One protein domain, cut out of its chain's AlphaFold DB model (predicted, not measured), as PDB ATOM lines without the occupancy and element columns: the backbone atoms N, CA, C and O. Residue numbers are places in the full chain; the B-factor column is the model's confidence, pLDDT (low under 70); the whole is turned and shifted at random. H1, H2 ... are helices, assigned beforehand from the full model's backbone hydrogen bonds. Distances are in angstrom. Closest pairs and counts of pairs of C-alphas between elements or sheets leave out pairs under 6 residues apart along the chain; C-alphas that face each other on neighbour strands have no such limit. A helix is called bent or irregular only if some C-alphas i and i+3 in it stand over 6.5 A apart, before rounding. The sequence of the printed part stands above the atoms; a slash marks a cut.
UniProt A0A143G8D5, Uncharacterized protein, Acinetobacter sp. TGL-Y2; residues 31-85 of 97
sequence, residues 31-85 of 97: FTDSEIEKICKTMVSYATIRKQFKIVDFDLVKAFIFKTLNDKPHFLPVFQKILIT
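This is residues 31 to 85 of the 97 residues of an uncharacterized protein of Acinetobacter sp. TGL-Y2 (UniProt A0A143G8D5). A helical hairpin, H3 and H4, opens as a V, and H1 crosses its open end, packing on the first part of H3 and the last part of H4. The short helix H2 follows H1 and sticks out with residues 45 to 52. The printed part has 55 residues, with four named helices in the order H1, H2, H3, H4 and no named strand; the class is all helix. It is compact, with a radius of gyration of the C-alphas of 10.8 A and spans of 28 by 22 by 19 A.

H1, residues 33 to 45, begins with C-alpha 33 at (125.901, 162.538, 113.472) and is 18.5 A long from first to last C-alpha. H2, residues 47 to 52, measures 8.7 A. H3, residues 58 to 71, measures 20.0 A. H4, residues 73 to 84, measures 18.9 A and ends with C-alpha 84 at (115.487, 151.689, 111.407). H4 is irregular, but only just: C-alphas 74 and 77 are 7.0 A apart.

H1 touches H3 with residues 36 to 40 alone, about perpendicular at 81 degrees; their closest C-alphas, of Cys 40 and Val 61, are 6.3 A apart. H1 touches residues 79 to 83 of H4, about perpendicular at 77 degrees, closest at the C-alphas of Ile 39 and Leu 83, 5.9 A. H1 and H2 are close but not clearly touching, with the C-alphas of Val 44 and Arg 50 closest at 5.9 A. H2 is apart from H3 and H4. H3 and H4 form a helical hairpin and touch through residues 65 to 69 and 75 to 79, opposite ways at a steep tilt of 36 degrees, only just past shallow; the C-alphas of Leu 69 and Phe 75 are closest, 6.4 A. In H1, H2 and H3 every O i to N i+4 pair is within hydrogen-bond range; in H4, 6 of 8 are.

The two C-alphas farthest apart, of Lys 54 and His 74, are 28.6 A apart. The printed part has no cut, and its three links are tight. Mean pLDDT of the printed part is 82.0; residues 47 and 54 are under 70.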
ATOM      1  N   PHE A  31     124.472 160.980 105.949       80.12
ATOM      2  CA  PHE A  31     124.394 160.557 107.347       80.12
ATOM      3  C   PHE A  31     124.703 161.720 108.288       80.12
ATOM      4  O   PHE A  31     125.817 162.241 108.331       80.12
ATOM      5  N   THR A  32     123.719 162.089 109.098       85.38
ATOM      6  CA  THR A  32     123.893 163.007 110.228       85.38
ATOM      7  C   THR A  32     124.627 162.324 111.386       85.38
ATOM      8  O   THR A  32     124.584 161.099 111.536       85.38
ATOM      9  N   ASP A  33     125.245 163.102 112.282       84.00
ATOM     10  CA  ASP A  33     125.901 162.538 113.472       84.00
ATOM     11  C   ASP A  33     124.915 161.733 114.348       84.00
ATOM     12  O   ASP A  33     125.275 160.689 114.890       84.00
ATOM     13  N   SER A  34     123.635 162.129 114.409       86.25
ATOM     14  CA  SER A  34     122.591 161.365 115.117       86.25
ATOM     15  C   SER A  34     122.328 159.990 114.489       86.25
ATOM     16  O   SER A  34     122.057 159.007 115.186       86.25
ATOM     17  N   GLU A  35     122.404 159.888 113.165       86.88
ATOM     18  CA  GLU A  35     122.259 158.620 112.450       86.88
ATOM     19  C   GLU A  35     123.472 157.716 112.669       86.88
ATOM     20  O   GLU A  35     123.312 156.527 112.953       86.88
ATOM     21  N   ILE A  36     124.678 158.282 112.644       85.25
ATOM     22  CA  ILE A  36     125.911 157.558 112.975       85.25
ATOM     23  C   ILE A  36     125.849 157.038 114.418       85.25
ATOM     24  O   ILE A  36     126.180 155.879 114.677       85.25
ATOM     25  N   GLU A  37     125.329 157.833 115.354       86.19
ATOM     26  CA  GLU A  37     125.133 157.419 116.746       86.19
ATOM     27  C   GLU A  37     124.152 156.239 116.860       86.19
ATOM     28  O   GLU A  37     124.402 155.279 117.600       86.19
ATOM     29  N   LYS A  38     123.050 156.253 116.096       86.62
ATOM     30  CA  LYS A  38     122.107 155.124 116.025       86.62
ATOM     31  C   LYS A  38     122.772 153.873 115.464       86.62
ATOM     32  O   LYS A  38     122.586 152.796 116.029       86.62
ATOM     33  N   ILE A  39     123.567 153.999 114.401       85.81
ATOM     34  CA  ILE A  39     124.321 152.874 113.830       85.81
ATOM     35  C   ILE A  39     125.283 152.313 114.878       85.81
ATOM     36  O   ILE A  39     125.284 151.103 115.098       85.81
ATOM     37  N   CYS A  40     126.017 153.170 115.591       85.62
ATOM     38  CA  CYS A  40     126.918 152.764 116.669       85.62
ATOM     39  C   CYS A  40     126.173 151.974 117.760       85.62
ATOM     40  O   CYS A  40     126.533 150.830 118.057       85.62
ATOM     41  N   LYS A  41     125.060 152.516 118.277       83.50
ATOM     42  CA  LYS A  41     124.190 151.860 119.275       83.50
ATOM     43  C   LYS A  41     123.654 150.510 118.791       83.50
ATOM     44  O   LYS A  41     123.604 149.542 119.556       83.50
ATOM     45  N   THR A  42     123.266 150.418 117.524       84.06
ATOM     46  CA  THR A  42     122.777 149.171 116.933       84.06
ATOM     47  C   THR A  42     123.913 148.161 116.759       84.06
ATOM     48  O   THR A  42     123.734 146.999 117.128       84.06
ATOM     49  N   MET A  43     125.104 148.578 116.321       80.00
ATOM     50  CA  MET A  43     126.285 147.713 116.184       80.00
ATOM     51  C   MET A  43     126.711 147.097 117.523       80.00
ATOM     52  O   MET A  43     126.862 145.877 117.603       80.00
ATOM     53  N   VAL A  44     126.804 147.889 118.598       79.69
ATOM     54  CA  VAL A  44     127.147 147.376 119.944       79.69
ATOM     55  C   VAL A  44     126.060 146.493 120.556       79.69
ATOM     56  O   VAL A  44     126.304 145.788 121.535       79.69
ATOM     57  N   SER A  45     124.846 146.486 120.002       78.38
ATOM     58  CA  SER A  45     123.799 145.569 120.458       78.38
ATOM     59  C   SER A  45     124.048 144.124 120.011       78.38
ATOM     60  O   SER A  45     123.648 143.181 120.707       78.38
ATOM     61  N   TYR A  46     124.775 143.922 118.904       76.81
ATOM     62  CA  TYR A  46     125.098 142.595 118.391       76.81
ATOM     63  C   TYR A  46     126.163 141.912 119.252       76.81
ATOM     64  O   TYR A  46     127.273 142.408 119.445       76.81
ATOM     65  N   ALA A  47     125.840 140.715 119.753       69.19
ATOM     66  CA  ALA A  47     126.735 139.951 120.619       69.19
ATOM     67  C   ALA A  47     128.079 139.618 119.951       69.19
ATOM     68  O   ALA A  47     129.105 139.658 120.622       69.19
ATOM     69  N   THR A  48     128.083 139.326 118.646       76.00
ATOM     70  CA  THR A  48     129.308 139.062 117.876       76.00
ATOM     71  C   THR A  48     130.237 140.270 117.878       76.00
ATOM     72  O   THR A  48     131.417 140.122 118.181       76.00
ATOM     73  N   ILE A  49     129.689 141.469 117.646       75.38
ATOM     74  CA  ILE A  49     130.458 142.715 117.656       75.38
ATOM     75  C   ILE A  49     131.038 142.968 119.045       75.38
ATOM     76  O   ILE A  49     132.236 143.162 119.148       75.38
ATOM     77  N   ARG A  50     130.253 142.856 120.124       73.31
ATOM     78  CA  ARG A  50     130.786 143.032 121.494       73.31
ATOM     79  C   ARG A  50     131.865 142.023 121.886       73.31
ATOM     80  O   ARG A  50     132.736 142.340 122.686       73.31
ATOM     81  N   LYS A  51     131.777 140.786 121.388       76.31
ATOM     82  CA  LYS A  51     132.780 139.746 121.665       76.31
ATOM     83  C   LYS A  51     134.092 140.014 120.932       76.31
ATOM     84  O   LYS A  51     135.150 139.713 121.472       76.31
ATOM     85  N   GLN A  52     134.012 140.545 119.714       76.94
ATOM     86  CA  GLN A  52     135.169 140.792 118.857       76.94
ATOM     87  C   GLN A  52     135.803 142.165 119.112       76.94
ATOM     88  O   GLN A  52     137.023 142.293 119.142       76.94
ATOM     89  N   PHE A  53     134.975 143.179 119.346       73.56
ATOM     90  CA  PHE A  53     135.361 144.561 119.586       73.56
ATOM     91  C   PHE A  53     134.989 144.928 121.023       73.56
ATOM     92  O   PHE A  53     133.812 145.051 121.364       73.56
ATOM     93  N   LYS A  54     136.005 145.091 121.882       66.44
ATOM     94  CA  LYS A  54     135.816 145.490 123.290       66.44
ATOM     95  C   LYS A  54     135.249 146.907 123.419       66.44
ATOM     96  O   LYS A  54     134.548 147.195 124.383       66.44
ATOM     97  N   ILE A  55     135.566 147.771 122.456       71.25
ATOM     98  CA  ILE A  55     135.120 149.161 122.365       71.25
ATOM     99  C   ILE A  55     134.733 149.411 120.907       71.25
ATOM    100  O   ILE A  55     135.473 149.040 119.997       71.25
ATOM    101  N   VAL A  56     133.568 150.016 120.696       75.44
ATOM    102  CA  VAL A  56     133.142 150.542 119.396       75.44
ATOM    103  C   VAL A  56     132.995 152.042 119.582       75.44
ATOM    104  O   VAL A  56     132.154 152.483 120.363       75.44
ATOM    105  N   ASP A  57     133.859 152.796 118.911       80.19
ATOM    106  CA  ASP A  57     133.902 154.254 118.981       80.19
ATOM    107  C   ASP A  57     133.019 154.868 117.886       80.19
ATOM    108  O   ASP A  57     132.922 154.329 116.779       80.19
ATOM    109  N   PHE A  58     132.390 155.999 118.195       80.69
ATOM    110  CA  PHE A  58     131.677 156.827 117.233       80.69
ATOM    111  C   PHE A  58     132.552 157.173 116.021       80.69
ATOM    112  O   PHE A  58     132.119 156.960 114.887       80.69
ATOM    113  N   ASP A  59     133.796 157.610 116.239       80.75
ATOM    114  CA  ASP A  59     134.702 158.002 115.150       80.75
ATOM    115  C   ASP A  59     135.129 156.801 114.302       80.75
ATOM    116  O   ASP A  59     135.257 156.891 113.077       80.75
ATOM    117  N   LEU A  60     135.264 155.630 114.929       82.31
ATOM    118  CA  LEU A  60     135.563 154.385 114.230       82.31
ATOM    119  C   LEU A  60     134.385 153.935 113.355       82.31
ATOM    120  O   LEU A  60     134.588 153.499 112.221       82.31
ATOM    121  N   VAL A  61     133.153 154.070 113.850       84.81
ATOM    122  CA  VAL A  61     131.937 153.793 113.067       84.81
ATOM    123  C   VAL A  61     131.808 154.790 111.916       84.81
ATOM    124  O   VAL A  61     131.520 154.382 110.792       84.81
ATOM    125  N   LYS A  62     132.094 156.071 112.164       83.75
ATOM    126  CA  LYS A  62     132.102 157.132 111.152       83.75
ATOM    127  C   LYS A  62     133.072 156.811 110.012       83.75
ATOM    128  O   LYS A  62     132.667 156.770 108.849       83.75
ATOM    129  N   ALA A  63     134.319 156.476 110.348       84.06
ATOM    130  CA  ALA A  63     135.341 156.080 109.382       84.06
ATOM    131  C   ALA A  63     134.980 154.781 108.637       84.06
ATOM    132  O   ALA A  63     135.200 154.674 107.429       84.06
ATOM    133  N   PHE A  64     134.392 153.802 109.331       85.06
ATOM    134  CA  PHE A  64     133.947 152.546 108.725       85.06
ATOM    135  C   PHE A  64     132.852 152.762 107.676       85.06
ATOM    136  O   PHE A  64     132.950 152.212 106.576       85.06
ATOM    137  N   ILE A  65     131.829 153.563 107.994       83.94
ATOM    138  CA  ILE A  65     130.743 153.893 107.063       83.94
ATOM    139  C   ILE A  65     131.319 154.628 105.850       83.94
ATOM    140  O   ILE A  65     131.056 154.215 104.722       83.94
ATOM    141  N   PHE A  66     132.150 155.652 106.079       84.94
ATOM    142  CA  PHE A  66     132.791 156.420 105.010       84.94
ATOM    143  C   PHE A  66     133.578 155.518 104.054       84.94
ATOM    144  O   PHE A  66     133.298 155.494 102.857       84.94
ATOM    145  N   LYS A  67     134.503 154.707 104.583       84.56
ATOM    146  CA  LYS A  67     135.328 153.801 103.773       84.56
ATOM    147  C   LYS A  67     134.477 152.777 103.020       84.56
ATOM    148  O   LYS A  67     134.677 152.559 101.831       84.56
ATOM    149  N   THR A  68     133.489 152.185 103.692       85.25
ATOM    150  CA  THR A  68     132.613 151.179 103.076       85.25
ATOM    151  C   THR A  68     131.792 151.768 101.938       85.25
ATOM    152  O   THR A  68     131.681 151.137 100.895       85.25
ATOM    153  N   LEU A  69     131.225 152.962 102.110       84.06
ATOM    154  CA  LEU A  69     130.425 153.614 101.073       84.06
ATOM    155  C   LEU A  69     131.285 154.178  99.946       84.06
ATOM    156  O   LEU A  69     130.823 154.223  98.809       84.06
ATOM    157  N   ASN A  70     132.530 154.554 100.242       83.25
ATOM    158  CA  ASN A  70     133.492 154.932  99.220       83.25
ATOM    159  C   ASN A  70     133.870 153.759  98.317       83.25
ATOM    160  O   ASN A  70     133.852 153.909  97.100       83.25
ATOM    161  N   ASP A  71     134.143 152.597  98.903       83.19
ATOM    162  CA  ASP A  71     134.553 151.413  98.147       83.19
ATOM    163  C   ASP A  71     133.343 150.679  97.533       83.19
ATOM    164  O   ASP A  71     133.449 150.022  96.496       83.19
ATOM    165  N   LYS A  72     132.182 150.733  98.200       83.62
ATOM    166  CA  LYS A  72     130.973 149.949  97.891       83.62
ATOM    167  C   LYS A  72     129.699 150.780  98.119       83.62
ATOM    168  O   LYS A  72     128.951 150.524  99.068       83.62
ATOM    169  N   PRO A  73     129.364 151.727  97.227       84.44
ATOM    170  CA  PRO A  73     128.215 152.625  97.406       84.44
ATOM    171  C   PRO A  73     126.859 151.898  97.487       84.44
ATOM    172  O   PRO A  73     125.942 152.352  98.170       84.44
ATOM    173  N   HIS A  74     126.735 150.711  96.881       85.50
ATOM    174  CA  HIS A  74     125.535 149.866  96.955       85.50
ATOM    175  C   HIS A  74     125.239 149.305  98.359       85.50
ATOM    176  O   HIS A  74     124.193 148.693  98.560       85.50
ATOM    177  N   PHE A  75     126.126 149.508  99.342       84.75
ATOM    178  CA  PHE A  75     125.865 149.193 100.750       84.75
ATOM    179  C   PHE A  75     125.038 150.270 101.469       84.75
ATOM    180  O   PHE A  75     124.591 150.026 102.589       84.75
ATOM    181  N   LEU A  76     124.767 151.424 100.847       86.12
ATOM    182  CA  LEU A  76     123.916 152.474 101.423       86.12
ATOM    183  C   LEU A  76     122.579 151.944 101.993       86.12
ATOM    184  O   LEU A  76     122.279 152.253 103.151       86.12
ATOM    185  N   PRO A  77     121.814 151.080 101.291       86.75
ATOM    186  CA  PRO A  77     120.567 150.526 101.824       86.75
ATOM    187  C   PRO A  77     120.767 149.662 103.076       86.75
ATOM    188  O   PRO A  77     119.865 149.551 103.907       86.75
ATOM    189  N   VAL A  78     121.945 149.049 103.249       86.38
ATOM    190  CA  VAL A  78     122.277 148.270 104.452       86.38
ATOM    191  C   VAL A  78     122.382 149.198 105.657       86.38
ATOM    192  O   VAL A  78     121.772 148.924 106.688       86.38
ATOM    193  N   PHE A  79     123.090 150.321 105.524       86.12
ATOM    194  CA  PHE A  79     123.199 151.316 106.593       86.12
ATOM    195  C   PHE A  79     121.851 151.977 106.899       86.12
ATOM    196  O   PHE A  79     121.486 152.095 108.067       86.12
ATOM    197  N   GLN A  80     121.050 152.286 105.877       85.50
ATOM    198  CA  GLN A  80     119.675 152.768 106.064       85.50
ATOM    199  C   GLN A  80     118.800 151.749 106.812       85.50
ATOM    200  O   GLN A  80     118.045 152.110 107.715       85.50
ATOM    201  N   LYS A  81     118.943 150.450 106.514       86.56
ATOM    202  CA  LYS A  81     118.252 149.385 107.252       86.56
ATOM    203  C   LYS A  81     118.702 149.309 108.713       86.56
ATOM    204  O   LYS A  81     117.877 149.061 109.592       86.56
ATOM    205  N   ILE A  82     119.987 149.530 108.993       84.75
ATOM    206  CA  ILE A  82     120.509 149.567 110.367       84.75
ATOM    207  C   ILE A  82     119.881 150.727 111.154       84.75
ATOM    208  O   ILE A  82     119.513 150.521 112.310       84.75
ATOM    209  N   LEU A  83     119.681 151.898 110.536       83.56
ATOM    210  CA  LEU A  83     119.076 153.070 111.189       83.56
ATOM    211  C   LEU A  83     117.661 152.821 111.722       83.56
ATOM    212  O   LEU A  83     117.306 153.326 112.787       83.56
ATOM    213  N   ILE A  84     116.858 152.038 111.001       83.19
ATOM    214  CA  ILE A  84     115.487 151.689 111.407       83.19
ATOM    215  C   ILE A  84     115.427 150.419 112.270       83.19
ATOM    216  O   ILE A  84     114.383 150.094 112.841       83.19
ATOM    217  N   THR A  85     116.534 149.679 112.375       81.56
ATOM    218  CA  THR A  85     116.598 148.449 113.163       81.56
ATOM    219  C   THR A  85     116.732 148.795 114.640       81.56
ATOM    220  O   THR A  85     117.711 149.399 115.070       81.56
TER     221      THR A  85